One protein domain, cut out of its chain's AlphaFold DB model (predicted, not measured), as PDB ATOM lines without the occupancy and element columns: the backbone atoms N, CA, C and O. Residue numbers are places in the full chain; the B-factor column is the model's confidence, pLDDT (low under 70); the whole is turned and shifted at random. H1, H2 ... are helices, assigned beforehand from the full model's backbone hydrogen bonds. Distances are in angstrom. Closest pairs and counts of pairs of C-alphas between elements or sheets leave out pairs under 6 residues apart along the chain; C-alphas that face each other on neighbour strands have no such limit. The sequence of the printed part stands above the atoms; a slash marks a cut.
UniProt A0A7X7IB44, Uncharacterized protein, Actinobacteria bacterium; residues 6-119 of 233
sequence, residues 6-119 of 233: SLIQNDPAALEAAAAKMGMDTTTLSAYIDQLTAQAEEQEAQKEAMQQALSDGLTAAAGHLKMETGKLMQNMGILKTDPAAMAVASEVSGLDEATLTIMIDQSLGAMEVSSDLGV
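This is residues 6 to 119 of the 233 residues of an uncharacterized protein of Actinobacteria bacterium (UniProt A0A7X7IB44). One very long straight helix, H2, makes the long axis of the model, with the short helix H1 set across its first end and a small head of H3, H4 and H5 gathered at its other end. H5 folds back over the last part of H2, and from there H6 runs off about perpendicular to H2, its last part, with residues 112 to 119, sticking out. The printed part has 114 residues with six named helices, H1 to H6 in order along the chain, and no named strand; the class is all helix. It is extended, with a radius of gyration of the C-alphas of 21.6 A, and its spans of 61 by 38 by 21 A make it only just flat.

H2, residues 26 to 65, is the longest helix at 58.0 A, from C-alpha 26 at (191.037, 130.832, 166.342) to C-alpha 65 at (204.396, 187.135, 162.499). Before it comes H1, residues 12 to 22, 15.4 A long. After it follow H3, residues 69 to 74, H4, residues 78 to 81, and H5, residues 83 to 93, the last of these 15.1 A long. H6, residues 97 to 117, is 29.9 A long and ends with C-alpha 117 at (178.287, 175.547, 173.743).

H2 touches H5 with residues 53 to 65 alone, at a steep tilt of 40 degrees, opposite ways; the closest C-alphas, of Gly 57 and Ala 89, are 3.9 A apart. H2 touches H1 with residues 26 to 30 alone, about perpendicular at 86 degrees, the closest C-alphas being those of Ala 19 and Thr 26 at 5.4 A. H2 touches H3 with residues 58 to 63 alone, about perpendicular at 77 degrees, with the C-alphas of Ala 62 and Thr 69 closest at 5.2 A. H4 and H5 only just touch, and only at the corner, with 3 pairs of C-alphas within 8 A, the closest being those of Leu 79 and Met 86 at 5.5 A. H6 touches H5 with residues 97 to 100 alone, about perpendicular at 82 degrees; the C-alphas of Ser 90 and Glu 97 are closest at 5.7 A. H2 and H6 are close but not clearly touching, and H3 and H6 are near each other. H1 is apart from H3, H4, H5 and H6. Every O i to N i+4 pair is within hydrogen-bond range in H1, H2, H3, H5 and H6; H4 is too short for such a pair.

The two C-alphas farthest apart, of Ala 20 and Lys 66, are 62.5 A apart. The printed part has no cut, and the five links between helices are tight. Residues 39 to 48 of H2 stand free. The mean pLDDT of the printed part is 76.1, and it is under 70 at residues 6 to 24, 26, 29 to 30 and 114 to 119.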
ATOM      1  N   SER A   6     192.650 144.056 171.304       54.75
ATOM      2  CA  SER A   6     193.907 143.549 171.877       54.75
ATOM      3  C   SER A   6     193.758 142.869 173.247       54.75
ATOM      4  O   SER A   6     194.600 142.061 173.636       54.75
ATOM      5  N   LEU A   7     192.663 143.111 173.977       57.38
ATOM      6  CA  LEU A   7     192.411 142.466 175.275       57.38
ATOM      7  C   LEU A   7     192.043 140.977 175.155       57.38
ATOM      8  O   LEU A   7     192.210 140.228 176.111       57.38
ATOM      9  N   ILE A   8     191.559 140.540 173.990       56.09
ATOM     10  CA  ILE A   8     191.071 139.169 173.757       56.09
ATOM     11  C   ILE A   8     192.228 138.226 173.399       56.09
ATOM     12  O   ILE A   8     192.121 137.021 173.599       56.09
ATOM     13  N   GLN A   9     193.355 138.767 172.924       53.22
ATOM     14  CA  GLN A   9     194.557 137.991 172.596       53.22
ATOM     15  C   GLN A   9     195.222 137.342 173.810       53.22
ATOM     16  O   GLN A   9     195.827 136.280 173.683       53.22
ATOM     17  N   ASN A  10     195.098 137.960 174.984       57.28
ATOM     18  CA  ASN A  10     195.784 137.509 176.193       57.28
ATOM     19  C   ASN A  10     194.993 136.461 176.998       57.28
ATOM     20  O   ASN A  10     195.517 135.947 177.986       57.28
ATOM     21  N   ASP A  11     193.760 136.126 176.589       66.88
ATOM     22  CA  ASP A  11     192.916 135.122 177.246       66.88
ATOM     23  C   ASP A  11     192.452 134.038 176.245       66.88
ATOM     24  O   ASP A  11     191.592 134.298 175.394       66.88
ATOM     25  N   PRO A  12     192.974 132.797 176.346       61.28
ATOM     26  CA  PRO A  12     192.639 131.718 175.420       61.28
ATOM     27  C   PRO A  12     191.154 131.315 175.453       61.28
ATOM     28  O   PRO A  12     190.621 130.903 174.424       61.28
ATOM     29  N   ALA A  13     190.450 131.489 176.579       62.59
ATOM     30  CA  ALA A  13     189.019 131.181 176.674       62.59
ATOM     31  C   ALA A  13     188.150 132.249 175.984       62.59
ATOM     32  O   ALA A  13     187.099 131.940 175.414       62.59
ATOM     33  N   ALA A  14     188.597 133.509 175.997       60.66
ATOM     34  CA  ALA A  14     187.920 134.611 175.318       60.66
ATOM     35  C   ALA A  14     188.092 134.535 173.792       60.66
ATOM     36  O   ALA A  14     187.163 134.861 173.048       60.66
ATOM     37  N   LEU A  15     189.248 134.052 173.332       60.66
ATOM     38  CA  LEU A  15     189.568 133.873 171.917       60.66
ATOM     39  C   LEU A  15     188.764 132.722 171.291       60.66
ATOM     40  O   LEU A  15     188.211 132.891 170.205       60.66
ATOM     41  N   GLU A  16     188.589 131.604 172.005       61.47
ATOM     42  CA  GLU A  16     187.698 130.507 171.589       61.47
ATOM     43  C   GLU A  16     186.218 130.929 171.560       61.47
ATOM     44  O   GLU A  16     185.503 130.632 170.600       61.47
ATOM     45  N   ALA A  17     185.745 131.669 172.569       64.31
ATOM     46  CA  ALA A  17     184.363 132.152 172.618       64.31
ATOM     47  C   ALA A  17     184.053 133.185 171.515       64.31
ATOM     48  O   ALA A  17     182.953 133.186 170.950       64.31
ATOM     49  N   ALA A  18     185.018 134.048 171.185       60.94
ATOM     50  CA  ALA A  18     184.916 135.012 170.093       60.94
ATOM     51  C   ALA A  18     184.985 134.329 168.714       60.94
ATOM     52  O   ALA A  18     184.179 134.651 167.838       60.94
ATOM     53  N   ALA A  19     185.864 133.336 168.544       62.78
ATOM     54  CA  ALA A  19     185.978 132.530 167.326       62.78
ATOM     55  C   ALA A  19     184.680 131.754 167.038       62.78
ATOM     56  O   ALA A  19     184.148 131.812 165.928       62.78
ATOM     57  N   ALA A  20     184.089 131.136 168.070       66.81
ATOM     58  CA  ALA A  20     182.821 130.411 167.972       66.81
ATOM     59  C   ALA A  20     181.624 131.313 167.617       66.81
ATOM     60  O   ALA A  20     180.732 130.885 166.884       66.81
ATOM     61  N   LYS A  21     181.592 132.566 168.098       66.44
ATOM     62  CA  LYS A  21     180.531 133.530 167.748       66.44
ATOM     63  C   LYS A  21     180.687 134.150 166.360       66.44
ATOM     64  O   LYS A  21     179.673 134.489 165.756       66.44
ATOM     65  N   MET A  22     181.916 134.316 165.874       61.56
ATOM     66  CA  MET A  22     182.189 134.915 164.561       61.56
ATOM     67  C   MET A  22     182.313 133.883 163.431       61.56
ATOM     68  O   MET A  22     182.426 134.266 162.270       61.56
ATOM     69  N   GLY A  23     182.242 132.582 163.746       65.88
ATOM     70  CA  GLY A  23     182.303 131.495 162.762       65.88
ATOM     71  C   GLY A  23     183.674 131.351 162.092       65.88
ATOM     72  O   GLY A  23     183.752 130.864 160.966       65.88
ATOM     73  N   MET A  24     184.738 131.805 162.759       65.69
ATOM     74  CA  MET A  24     186.117 131.823 162.260       65.69
ATOM     75  C   MET A  24     186.994 130.872 163.083       65.69
ATOM     76  O   MET A  24     186.711 130.630 164.253       65.69
ATOM     77  N   ASP A  25     188.068 130.346 162.491       74.25
ATOM     78  CA  ASP A  25     189.090 129.597 163.231       74.25
ATOM     79  C   ASP A  25     189.869 130.540 164.166       74.25
ATOM     80  O   ASP A  25     190.112 131.704 163.824       74.25
ATOM     81  N   THR A  26     190.288 130.052 165.338       64.50
ATOM     82  CA  THR A  26     191.037 130.832 166.342       64.50
ATOM     83  C   THR A  26     192.302 131.475 165.768       64.50
ATOM     84  O   THR A  26     192.665 132.580 166.162       64.50
ATOM     85  N   THR A  27     192.929 130.831 164.781       71.88
ATOM     86  CA  THR A  27     194.133 131.325 164.094       71.88
ATOM     87  C   THR A  27     193.824 132.497 163.157       71.88
ATOM     88  O   THR A  27     194.612 133.430 163.021       71.88
ATOM     89  N   THR A  28     192.664 132.477 162.496       70.38
ATOM     90  CA  THR A  28     192.219 133.566 161.611       70.38
ATOM     91  C   THR A  28     191.771 134.780 162.418       70.38
ATOM     92  O   THR A  28     192.036 135.916 162.028       70.38
ATOM     93  N   LEU A  29     191.138 134.545 163.570       68.62
ATOM     94  CA  LEU A  29     190.731 135.605 164.485       68.62
ATOM     95  C   LEU A  29     191.936 136.318 165.115       68.62
ATOM     96  O   LEU A  29     191.918 137.544 165.210       68.62
ATOM     97  N   SER A  30     192.985 135.588 165.513       68.38
ATOM     98  CA  SER A  30     194.183 136.212 166.091       68.38
ATOM     99  C   SER A  30     194.890 137.116 165.079       68.38
ATOM    100  O   SER A  30     195.187 138.259 165.413       68.38
ATOM    101  N   ALA A  31     195.052 136.654 163.833       76.69
ATOM    102  CA  ALA A  31     195.651 137.434 162.751       76.69
ATOM    103  C   ALA A  31     194.826 138.685 162.392       76.69
ATOM    104  O   ALA A  31     195.382 139.731 162.068       76.69
ATOM    105  N   TYR A  32     193.494 138.598 162.478       73.88
ATOM    106  CA  TYR A  32     192.612 139.748 162.287       73.88
ATOM    107  C   TYR A  32     192.762 140.783 163.414       73.88
ATOM    108  O   TYR A  32     192.828 141.978 163.141       73.88
ATOM    109  N   ILE A  33     192.872 140.341 164.672       73.50
ATOM    110  CA  ILE A  33     193.114 141.228 165.821       73.50
ATOM    111  C   ILE A  33     194.511 141.863 165.750       73.50
ATOM    112  O   ILE A  33     194.630 143.053 166.031       73.50
ATOM    113  N   ASP A  34     195.539 141.120 165.328       78.25
ATOM    114  CA  ASP A  34     196.886 141.658 165.091       78.25
ATOM    115  C   ASP A  34     196.851 142.773 164.042       78.25
ATOM    116  O   ASP A  34     197.393 143.853 164.257       78.25
ATOM    117  N   GLN A  35     196.148 142.546 162.929       79.56
ATOM    118  CA  GLN A  35     195.991 143.550 161.880       79.56
ATOM    119  C   GLN A  35     195.225 144.787 162.375       79.56
ATOM    120  O   GLN A  35     195.601 145.909 162.044       79.56
ATOM    121  N   LEU A  36     194.162 144.605 163.165       76.44
ATOM    122  CA  LEU A  36     193.415 145.718 163.758       76.44
ATOM    123  C   LEU A  36     194.257 146.510 164.760       76.44
ATOM    124  O   LEU A  36     194.163 147.732 164.799       76.44
ATOM    125  N   THR A  37     195.079 145.824 165.552       76.38
ATOM    126  CA  THR A  37     195.960 146.456 166.539       76.38
ATOM    127  C   THR A  37     197.064 147.239 165.834       76.38
ATOM    128  O   THR A  37     197.246 148.412 166.134       76.38
ATOM    129  N   ALA A  38     197.695 146.659 164.808       79.75
ATOM    130  CA  ALA A  38     198.678 147.355 163.979       79.75
ATOM    131  C   ALA A  38     198.081 148.584 163.269       79.75
ATOM    132  O   ALA A  38     198.707 149.638 163.242       79.75
ATOM    133  N   GLN A  39     196.849 148.493 162.747       78.06
ATOM    134  CA  GLN A  39     196.165 149.648 162.148       78.06
ATOM    135  C   GLN A  39     195.827 150.737 163.173       78.06
ATOM    136  O   GLN A  39     195.922 151.920 162.851       78.06
ATOM    137  N   ALA A  40     195.416 150.365 164.387       75.12
ATOM    138  CA  ALA A  40     195.128 151.323 165.452       75.12
ATOM    139  C   ALA A  40     196.403 152.038 165.928       75.12
ATOM    140  O   ALA A  40     196.394 153.260 166.065       75.12
ATOM    141  N   GLU A  41     197.505 151.301 166.100       78.19
ATOM    142  CA  GLU A  41     198.824 151.851 166.440       78.19
ATOM    143  C   GLU A  41     199.355 152.778 165.336       78.19
ATOM    144  O   GLU A  41     199.837 153.871 165.627       78.19
ATOM    145  N   GLU A  42     199.213 152.398 164.059       76.62
ATOM    146  CA  GLU A  42     199.569 153.256 162.923       76.62
ATOM    147  C   GLU A  42     198.726 154.539 162.880       76.62
ATOM    148  O   GLU A  42     199.266 155.616 162.629       76.62
ATOM    149  N   GLN A  43     197.419 154.460 163.156       70.94
ATOM    150  CA  GLN A  43     196.536 155.633 163.208       70.94
ATOM    151  C   GLN A  43     196.862 156.564 164.379       70.94
ATOM    152  O   GLN A  43     196.819 157.787 164.221       70.94
ATOM    153  N   GLU A  44     197.185 156.014 165.548       73.75
ATOM    154  CA  GLU A  44     197.585 156.786 166.725       73.75
ATOM    155  C   GLU A  44     198.933 157.474 166.490       73.75
ATOM    156  O   GLU A  44     199.029 158.693 166.639       73.75
ATOM    157  N   ALA A  45     199.925 156.740 165.978       78.00
ATOM    158  CA  ALA A  45     201.219 157.295 165.595       78.00
ATOM    159  C   ALA A  45     201.086 158.375 164.507       78.00
ATOM    160  O   ALA A  45     201.736 159.419 164.578       78.00
ATOM    161  N   GLN A  46     200.211 158.170 163.516       78.06
ATOM    162  CA  GLN A  46     199.942 159.161 162.474       78.06
ATOM    163  C   GLN A  46     199.266 160.415 163.043       78.06
ATOM    164  O   GLN A  46     199.602 161.529 162.639       78.06
ATOM    165  N   LYS A  47     198.344 160.266 163.999       75.06
ATOM    166  CA  LYS A  47     197.679 161.383 164.680       75.06
ATOM    167  C   LYS A  47     198.656 162.193 165.533       75.06
ATOM    168  O   LYS A  47     198.617 163.421 165.471       75.06
ATOM    169  N   GLU A  48     199.525 161.534 166.296       79.06
ATOM    170  CA  GLU A  48     200.562 162.191 167.101       79.06
ATOM    171  C   GLU A  48     201.568 162.932 166.217       79.06
ATOM    172  O   GLU A  48     201.832 164.116 166.439       79.06
ATOM    173  N   ALA A  49     202.054 162.285 165.153       80.31
ATOM    174  CA  ALA A  49     202.951 162.908 164.185       80.31
ATOM    175  C   ALA A  49     202.303 164.128 163.507       80.31
ATOM    176  O   ALA A  49     202.944 165.167 163.357       80.31
ATOM    177  N   MET A  50     201.018 164.036 163.148       79.00
ATOM    178  CA  MET A  50     200.276 165.144 162.542       79.00
ATOM    179  C   MET A  50     200.045 166.300 163.526       79.00
ATOM    180  O   MET A  50     200.160 167.463 163.140       79.00
ATOM    181  N   GLN A  51     199.772 166.013 164.804       78.56
ATOM    182  CA  GLN A  51     199.672 167.037 165.850       78.56
ATOM    183  C   GLN A  51     201.007 167.745 166.095       78.56
ATOM    184  O   GLN A  51     201.035 168.968 166.242       78.56
ATOM    185  N   GLN A  52     202.106 166.994 166.117       83.50
ATOM    186  CA  GLN A  52     203.441 167.546 166.308       83.50
ATOM    187  C   GLN A  52     203.854 168.431 165.125       83.50
ATOM    188  O   GLN A  52     204.233 169.584 165.328       83.50
ATOM    189  N   ALA A  53     203.670 167.947 163.894       83.50
ATOM    190  CA  ALA A  53     203.915 168.709 162.671       83.50
ATOM    191  C   ALA A  53     203.126 170.028 162.638       83.50
ATOM    192  O   ALA A  53     203.671 171.084 162.306       83.50
ATOM    193  N   LEU A  54     201.850 169.991 163.038       82.31
ATOM    194  CA  LEU A  54     201.013 171.182 163.135       82.31
ATOM    195  C   LEU A  54     201.543 172.167 164.193       82.31
ATOM    196  O   LEU A  54     201.628 173.364 163.926       82.31
ATOM    197  N   SER A  55     201.935 171.686 165.375       84.25
ATOM    198  CA  SER A  55     202.507 172.521 166.444       84.25
ATOM    199  C   SER A  55     203.801 173.223 166.012       84.25
ATOM    200  O   SER A  55     203.988 174.419 166.278       84.25
ATOM    201  N   ASP A  56     204.675 172.506 165.312       86.50
ATOM    202  CA  ASP A  56     205.951 173.032 164.831       86.50
ATOM    203  C   ASP A  56     205.734 174.077 163.723       86.50
ATOM    204  O   ASP A  56     206.295 175.177 163.789       86.50
ATOM    205  N   GLY A  57     204.831 173.802 162.773       85.12
ATOM    206  CA  GLY A  57     204.433 174.757 161.734       85.12
ATOM    207  C   GLY A  57     203.812 176.040 162.301       85.12
ATOM    208  O   GLY A  57     204.158 177.146 161.880       85.12
ATOM    209  N   LEU A  58     202.949 175.924 163.315       84.25
ATOM    210  CA  LEU A  58     202.340 177.079 163.987       84.25
ATOM    211  C   LEU A  58     203.362 177.902 164.773       84.25
ATOM    212  O   LEU A  58     203.295 179.130 164.773       84.25
ATOM    213  N   THR A  59     204.332 177.252 165.414       86.56
ATOM    214  CA  THR A  59     205.431 177.939 166.106       86.56
ATOM    215  C   THR A  59     206.293 178.732 165.127       86.56
ATOM    216  O   THR A  59     206.625 179.891 165.387       86.56
ATOM    217  N   ALA A  60     206.609 178.147 163.972       85.56
ATOM    218  CA  ALA A  60     207.383 178.812 162.932       85.56
ATOM    219  C   ALA A  60     206.645 180.031 162.352       85.56
ATOM    220  O   ALA A  60     207.223 181.117 162.242       85.56
ATOM    221  N   ALA A  61     205.348 179.895 162.067       85.25
ATOM    222  CA  ALA A  61     204.530 181.011 161.606       85.25
ATOM    223  C   ALA A  61     204.364 182.114 162.659       85.25
ATOM    224  O   ALA A  61     204.416 183.298 162.321       85.25
ATOM    225  N   ALA A  62     204.232 181.763 163.941       85.50
ATOM    226  CA  ALA A  62     204.197 182.740 165.031       85.50
ATOM    227  C   ALA A  62     205.498 183.557 165.095       85.50
ATOM    228  O   ALA A  62     205.460 184.782 165.239       85.50
ATOM    229  N   GLY A  63     206.644 182.896 164.889       85.88
ATOM    230  CA  GLY A  63     207.949 183.543 164.756       85.88
ATOM    231  C   GLY A  63     208.009 184.531 163.585       85.88
ATOM    232  O   GLY A  63     208.490 185.653 163.761       85.88
ATOM    233  N   HIS A  64     207.464 184.159 162.420       85.44
ATOM    234  CA  HIS A  64     207.380 185.043 161.251       85.44
ATOM    235  C   HIS A  64     206.510 186.282 161.520       85.44
ATOM    236  O   HIS A  64     206.911 187.410 161.233       85.44
ATOM    237  N   LEU A  65     205.355 186.081 162.157       84.75
ATOM    238  CA  LEU A  65     204.396 187.135 162.499       84.75
ATOM    239  C   LEU A  65     204.832 187.992 163.702       84.75
ATOM    240  O   LEU A  65     204.177 188.986 164.015       84.75
ATOM    241  N   LYS A  66     205.940 187.640 164.378       86.56
ATOM    242  CA  LYS A  66     206.404 188.255 165.638       86.56
ATOM    243  C   LYS A  66     205.324 188.243 166.728       86.56
ATOM    244  O   LYS A  66     205.181 189.199 167.493       86.56
ATOM    245  N   MET A  67     204.558 187.160 166.789       82.94
ATOM    246  CA  MET A  67     203.491 186.936 167.762       82.94
ATOM    247  C   MET A  67     203.836 185.737 168.643       82.94
ATOM    248  O   MET A  67     204.628 184.879 168.268       82.94
ATOM    249  N   GLU A  68     203.230 185.653 169.826       85.62
ATOM    250  CA  GLU A  68     203.331 184.427 170.619       85.62
ATOM    251  C   GLU A  68     202.495 183.307 169.999       85.62
ATOM    252  O   GLU A  68     201.354 183.540 169.591       85.62
ATOM    253  N   THR A  69     203.022 182.079 170.012       80.56
ATOM    254  CA  THR A  69     202.333 180.888 169.495       80.56
ATOM    255  C   THR A  69     200.947 180.715 170.117       80.56
ATOM    256  O   THR A  69     199.987 180.446 169.402       80.56
ATOM    257  N   GLY A  70     200.797 180.978 171.420       77.88
ATOM    258  CA  GLY A  70     199.497 180.912 172.098       77.88
ATOM    259  C   GLY A  70     198.475 181.934 171.583       77.88
ATOM    260  O   GLY A  70     197.290 181.625 171.490       77.88
ATOM    261  N   LYS A  71     198.919 183.134 171.178       78.31
ATOM    262  CA  LYS A  71     198.041 184.147 170.564       78.31
ATOM    263  C   LYS A  71     197.675 183.784 169.129       78.31
ATOM    264  O   LYS A  71     196.549 184.037 168.716       78.31
ATOM    265  N   LEU A  72     198.605 183.181 168.389       79.88
ATOM    266  CA  LEU A  72     198.332 182.673 167.047       79.88
ATOM    267  C   LEU A  72     197.333 181.508 167.085       79.88
ATOM    268  O   LEU A  72     196.408 181.485 166.285       79.88
ATOM    269  N   MET A  73     197.461 180.593 168.047       75.62
ATOM    270  CA  MET A  73     196.512 179.489 168.251       75.62
ATOM    271  C   MET A  73     195.101 179.977 168.598       75.62
ATOM    272  O   MET A  73     194.123 179.346 168.220       75.62
ATOM    273  N   GLN A  74     194.977 181.125 169.265       75.06
ATOM    274  CA  GLN A  74     193.674 181.749 169.517       75.06
ATOM    275  C   GLN A  74     193.091 182.457 168.288       75.06
ATOM    276  O   GLN A  74     191.897 182.742 168.254       75.06
ATOM    277  N   ASN A  75     193.918 182.771 167.289       77.31
ATOM    278  CA  ASN A  75     193.511 183.519 166.106       77.31
ATOM    279  C   ASN A  75     194.192 182.965 164.846       77.31
ATOM    280  O   ASN A  75     194.906 183.660 164.119       77.31
ATOM    281  N   MET A  76     193.965 181.674 164.592       78.06
ATOM    282  CA  MET A  76     194.600 180.948 163.485       78.06
ATOM    283  C   MET A  76     194.123 181.445 162.112       78.06
ATOM    284  O   MET A  76     194.765 181.178 161.100       78.06
ATOM    285  N   GLY A  77     193.036 182.224 162.066       78.00
ATOM    286  CA  GLY A  77     192.556 182.880 160.849       78.00
ATOM    287  C   GLY A  77     193.581 183.826 160.215       78.00
ATOM    288  O   GLY A  77     193.562 184.009 159.000       78.00
ATOM    289  N   ILE A  78     194.530 184.358 160.996       81.44
ATOM    290  CA  ILE A  78     195.593 185.255 160.508       81.44
ATOM    291  C   ILE A  78     196.494 184.555 159.476       81.44
ATOM    292  O   ILE A  78     196.892 185.176 158.491       81.44
ATOM    293  N   LEU A  79     196.746 183.250 159.638       79.50
ATOM    294  CA  LEU A  79     197.557 182.451 158.706       79.50
ATOM    295  C   LEU A  79     196.970 182.426 157.291       79.50
ATOM    296  O   LEU A  79     197.709 182.393 156.318       79.50
ATOM    297  N   LYS A  80     195.641 182.503 157.161       79.75
ATOM    298  CA  LYS A  80     194.959 182.530 155.856       79.75
ATOM    299  C   LYS A  80     195.099 183.865 155.136       79.75
ATOM    300  O   LYS A  80     194.915 183.934 153.926       79.75
ATOM    301  N   THR A  81     195.395 184.929 155.877       82.25
ATOM    302  CA  THR A  81     195.552 186.282 155.331       82.25
ATOM    303  C   THR A  81     197.000 186.635 154.999       82.25
ATOM    304  O   THR A  81     197.228 187.612 154.286       82.25
ATOM    305  N   ASP A  82     197.963 185.836 155.470       84.62
ATOM    306  CA  ASP A  82     199.395 186.023 155.233       84.62
ATOM    307  C   ASP A  82     200.003 184.793 154.525       84.62
ATOM    308  O   ASP A  82     200.322 183.787 155.169       84.62
ATOM    309  N   PRO A  83     200.200 184.863 153.194       82.62
ATOM    310  CA  PRO A  83     200.783 183.770 152.419       82.62
ATOM    311  C   PRO A  83     202.210 183.394 152.840       82.62
ATOM    312  O   PRO A  83     202.604 182.242 152.689       82.62
ATOM    313  N   ALA A  84     202.999 184.338 153.368       83.69
ATOM    314  CA  ALA A  84     204.369 184.060 153.793       83.69
ATOM    315  C   ALA A  84     204.386 183.269 155.107       83.69
ATOM    316  O   ALA A  84     205.160 182.324 155.250       83.69
ATOM    317  N   ALA A  85     203.486 183.597 156.037       81.75
ATOM    318  CA  ALA A  85     203.300 182.823 157.261       81.75
ATOM    319  C   ALA A  85     202.777 181.403 156.970       81.75
ATOM    320  O   ALA A  85     203.233 180.449 157.602       81.75
ATOM    321  N   MET A  86     201.874 181.251 155.993       81.50
ATOM    322  CA  MET A  86     201.370 179.942 155.557       81.50
ATOM    323  C   MET A  86     202.471 179.084 154.914       81.50
ATOM    324  O   MET A  86     202.596 177.906 155.243       81.50
ATOM    325  N   ALA A  87     203.311 179.681 154.064       84.56
ATOM    326  CA  ALA A  87     204.425 178.984 153.423       84.56
ATOM    327  C   ALA A  87     205.460 178.490 154.449       84.56
ATOM    328  O   ALA A  87     205.891 177.341 154.387       84.56
ATOM    329  N   VAL A  88     205.804 179.319 155.443       86.38
ATOM    330  CA  VAL A  88     206.710 178.930 156.540       86.38
ATOM    331  C   VAL A  88     206.110 177.799 157.382       86.38
ATOM    332  O   VAL A  88     206.821 176.870 157.764       86.38
ATOM    333  N   ALA A  89     204.803 177.844 157.657       83.62
ATOM    334  CA  ALA A  89     204.121 176.768 158.370       83.62
ATOM    335  C   ALA A  89     204.113 175.461 157.567       83.62
ATOM    336  O   ALA A  89     204.366 174.403 158.140       83.62
ATOM    337  N   SER A  90     203.856 175.521 156.259       84.56
ATOM    338  CA  SER A  90     203.871 174.363 155.355       84.56
ATOM    339  C   SER A  90     205.269 173.739 155.248       84.56
ATOM    340  O   SER A  90     205.412 172.526 155.386       84.56
ATOM    341  N   GLU A  91     206.312 174.560 155.103       85.31
ATOM    342  CA  GLU A  91     207.701 174.099 154.998       85.31
ATOM    343  C   GLU A  91     208.162 173.361 156.261       85.31
ATOM    344  O   GLU A  91     208.763 172.291 156.172       85.31
ATOM    345  N   VAL A  92     207.855 173.907 157.440       85.69
ATOM    346  CA  VAL A  92     208.289 173.328 158.721       85.69
ATOM    347  C   VAL A  92     207.425 172.138 159.138       85.69
ATOM    348  O   VAL A  92     207.950 171.170 159.683       85.69
ATOM    349  N   SER A  93     206.116 172.178 158.874       82.19
ATOM    350  CA  SER A  93     205.214 171.061 159.190       82.19
ATOM    351  C   SER A  93     205.343 169.884 158.218       82.19
ATOM    352  O   SER A  93     204.910 168.780 158.536       82.19
ATOM    353  N   GLY A  94     205.904 170.096 157.023       82.19
ATOM    354  CA  GLY A  94     205.919 169.095 155.954       82.19
ATOM    355  C   GLY A  94     204.530 168.791 155.374       82.19
ATOM    356  O   GLY A  94     204.388 167.842 154.602       82.19
ATOM    357  N   LEU A  95     203.513 169.574 155.745       83.44
ATOM    358  CA  LEU A  95     202.143 169.476 155.250       83.44
ATOM    359  C   LEU A  95     201.954 170.444 154.086       83.44
ATOM    360  O   LEU A  95     202.458 171.566 154.118       83.44
ATOM    361  N   ASP A  96     201.192 170.046 153.070       86.44
ATOM    362  CA  ASP A  96     200.813 170.973 152.008       86.44
ATOM    363  C   ASP A  96     199.858 172.065 152.532       86.44
ATOM    364  O   ASP A  96     199.127 171.881 153.511       86.44
ATOM    365  N   GLU A  97     199.852 173.218 151.865       81.56
ATOM    366  CA  GLU A  97     199.051 174.376 152.279       81.56
ATOM    367  C   GLU A  97     197.539 174.096 152.308       81.56
ATOM    368  O   GLU A  97     196.820 174.694 153.115       81.56
ATOM    369  N   ALA A  98     197.027 173.189 151.466       85.06
ATOM    370  CA  ALA A  98     195.605 172.857 151.448       85.06
ATOM    371  C   ALA A  98     195.223 172.025 152.679       85.06
ATOM    372  O   ALA A  98     194.232 172.328 153.347       85.06
ATOM    373  N   THR A  99     196.047 171.041 153.030       85.06
ATOM    374  CA  THR A  99     195.917 170.244 154.254       85.06
ATOM    375  C   THR A  99     196.002 171.129 155.501       85.06
ATOM    376  O   THR A  99     195.160 171.018 156.394       85.06
ATOM    377  N   LEU A 100     196.940 172.080 155.529       82.75
ATOM    378  CA  LEU A 100     197.061 173.050 156.619       82.75
ATOM    379  C   LEU A 100     195.828 173.967 156.717       82.75
ATOM    380  O   LEU A 100     195.319 174.213 157.810       82.75
ATOM    381  N   THR A 101     195.292 174.421 155.580       83.81
ATOM    382  CA  THR A 101     194.071 175.242 155.528       83.81
ATOM    383  C   THR A 101     192.864 174.493 156.091       83.81
ATOM    384  O   THR A 101     192.153 175.049 156.929       83.81
ATOM    385  N   ILE A 102     192.676 173.225 155.707       85.38
ATOM    386  CA  ILE A 102     191.595 172.365 156.215       85.38
ATOM    387  C   ILE A 102     191.709 172.185 157.732       85.38
ATOM    388  O   ILE A 102     190.706 172.308 158.436       85.38
ATOM    389  N   MET A 103     192.913 171.946 158.255       82.62
ATOM    390  CA  MET A 103     193.128 171.825 159.702       82.62
ATOM    391  C   MET A 103     192.802 173.123 160.441       82.62
ATOM    392  O   MET A 103     192.170 173.078 161.493       82.62
ATOM    393  N   ILE A 104     193.190 174.276 159.884       83.56
ATOM    394  CA  ILE A 104     192.864 175.587 160.456       83.56
ATOM    395  C   ILE A 104     191.349 175.844 160.404       83.56
ATOM    396  O   ILE A 104     190.790 176.387 161.349       83.56
ATOM    397  N   ASP A 105     190.656 175.489 159.317       85.06
ATOM    398  CA  ASP A 105     189.187 175.569 159.247       85.06
ATOM    399  C   ASP A 105     188.511 174.684 160.301       85.06
ATOM    400  O   ASP A 105     187.596 175.133 160.989       85.06
ATOM    401  N   GLN A 106     188.978 173.446 160.471       84.44
ATOM    402  CA  GLN A 106     188.439 172.523 161.470       84.44
ATOM    403  C   GLN A 106     188.685 173.007 162.904       84.44
ATOM    404  O   GLN A 106     187.781 172.911 163.736       84.44
ATOM    405  N   SER A 107     189.873 173.542 163.204       78.81
ATOM    406  CA  SER A 107     190.179 174.076 164.533       78.81
ATOM    407  C   SER A 107     189.367 175.335 164.838       78.81
ATOM    408  O   SER A 107     188.786 175.422 165.918       78.81
ATOM    409  N   LEU A 108     189.248 176.265 163.883       79.62
ATOM    410  CA  LEU A 108     188.408 177.458 164.024       79.62
ATOM    411  C   LEU A 108     186.937 177.080 164.223       79.62
ATOM    412  O   LEU A 108     186.315 177.566 165.163       79.62
ATOM    413  N   GLY A 109     186.405 176.154 163.420       79.25
ATOM    414  CA  GLY A 109     185.032 175.673 163.573       79.25
ATOM    415  C   GLY A 109     184.784 175.006 164.930       79.25
ATOM    416  O   GLY A 109     183.755 175.242 165.556       79.25
ATOM    417  N   ALA A 110     185.738 174.227 165.448       77.50
ATOM    418  CA  ALA A 110     185.637 173.643 166.787       77.50
ATOM    419  C   ALA A 110     185.690 174.704 167.905       77.50
ATOM    420  O   ALA A 110     184.999 174.576 168.919       77.50
ATOM    421  N   MET A 111     186.480 175.768 167.731       72.44
ATOM    422  CA  MET A 111     186.531 176.904 168.660       72.44
ATOM    423  C   MET A 111     185.225 177.704 168.659       72.44
ATOM    424  O   MET A 111     184.744 178.083 169.722       72.44
ATOM    425  N   GLU A 112     184.614 177.918 167.495       73.19
ATOM    426  CA  GLU A 112     183.305 178.569 167.386       73.19
ATOM    427  C   GLU A 112     182.209 177.718 168.029       73.19
ATOM    428  O   GLU A 112     181.459 178.216 168.862       73.19
ATOM    429  N   VAL A 113     182.175 176.413 167.740       75.25
ATOM    430  CA  VAL A 113     181.219 175.476 168.353       75.25
ATOM    431  C   VAL A 113     181.391 175.417 169.873       75.25
ATOM    432  O   VAL A 113     180.405 175.434 170.600       75.25
ATOM    433  N   SER A 114     182.623 175.390 170.385       66.75
ATOM    434  CA  SER A 114     182.871 175.416 171.837       66.75
ATOM    435  C   SER A 114     182.553 176.768 172.481       66.75
ATOM    436  O   SER A 114     182.078 176.790 173.615       66.75
ATOM    437  N   SER A 115     182.737 177.883 171.768       65.62
ATOM    438  CA  SER A 115     182.264 179.200 172.204       65.62
ATOM    439  C   SER A 115     180.737 179.260 172.282       65.62
ATOM    440  O   SER A 115     180.210 179.914 173.177       65.62
ATOM    441  N   ASP A 116     180.035 178.585 171.373       63.34
ATOM    442  CA  ASP A 116     178.569 178.555 171.332       63.34
ATOM    443  C   ASP A 116     177.988 177.601 172.393       63.34
ATOM    444  O   ASP A 116     176.995 177.917 173.046       63.34
ATOM    445  N   LEU A 117     178.647 176.462 172.650       61.41
ATOM    446  CA  LEU A 117     178.287 175.547 173.743       61.41
ATOM    447  C   LEU A 117     178.669 176.072 175.139       61.41
ATOM    448  O   LEU A 117     178.152 175.570 176.134       61.41
ATOM    449  N   GLY A 118     179.566 177.058 175.233       56.28
ATOM    450  CA  GLY A 118     180.028 177.647 176.495       56.28
ATOM    451  C   GLY A 118     179.074 178.667 177.128       56.28
ATOM    452  O   GLY A 118     179.372 179.184 178.204       56.28
ATOM    453  N   VAL A 119     177.943 178.977 176.484       61.78
ATOM    454  CA  VAL A 119     176.933 179.905 177.006       61.78
ATOM    455  C   VAL A 119     175.732 179.101 177.498       61.78
ATOM    456  O   VAL A 119     174.819 178.797 176.733       61.78
TER     457      VAL A 119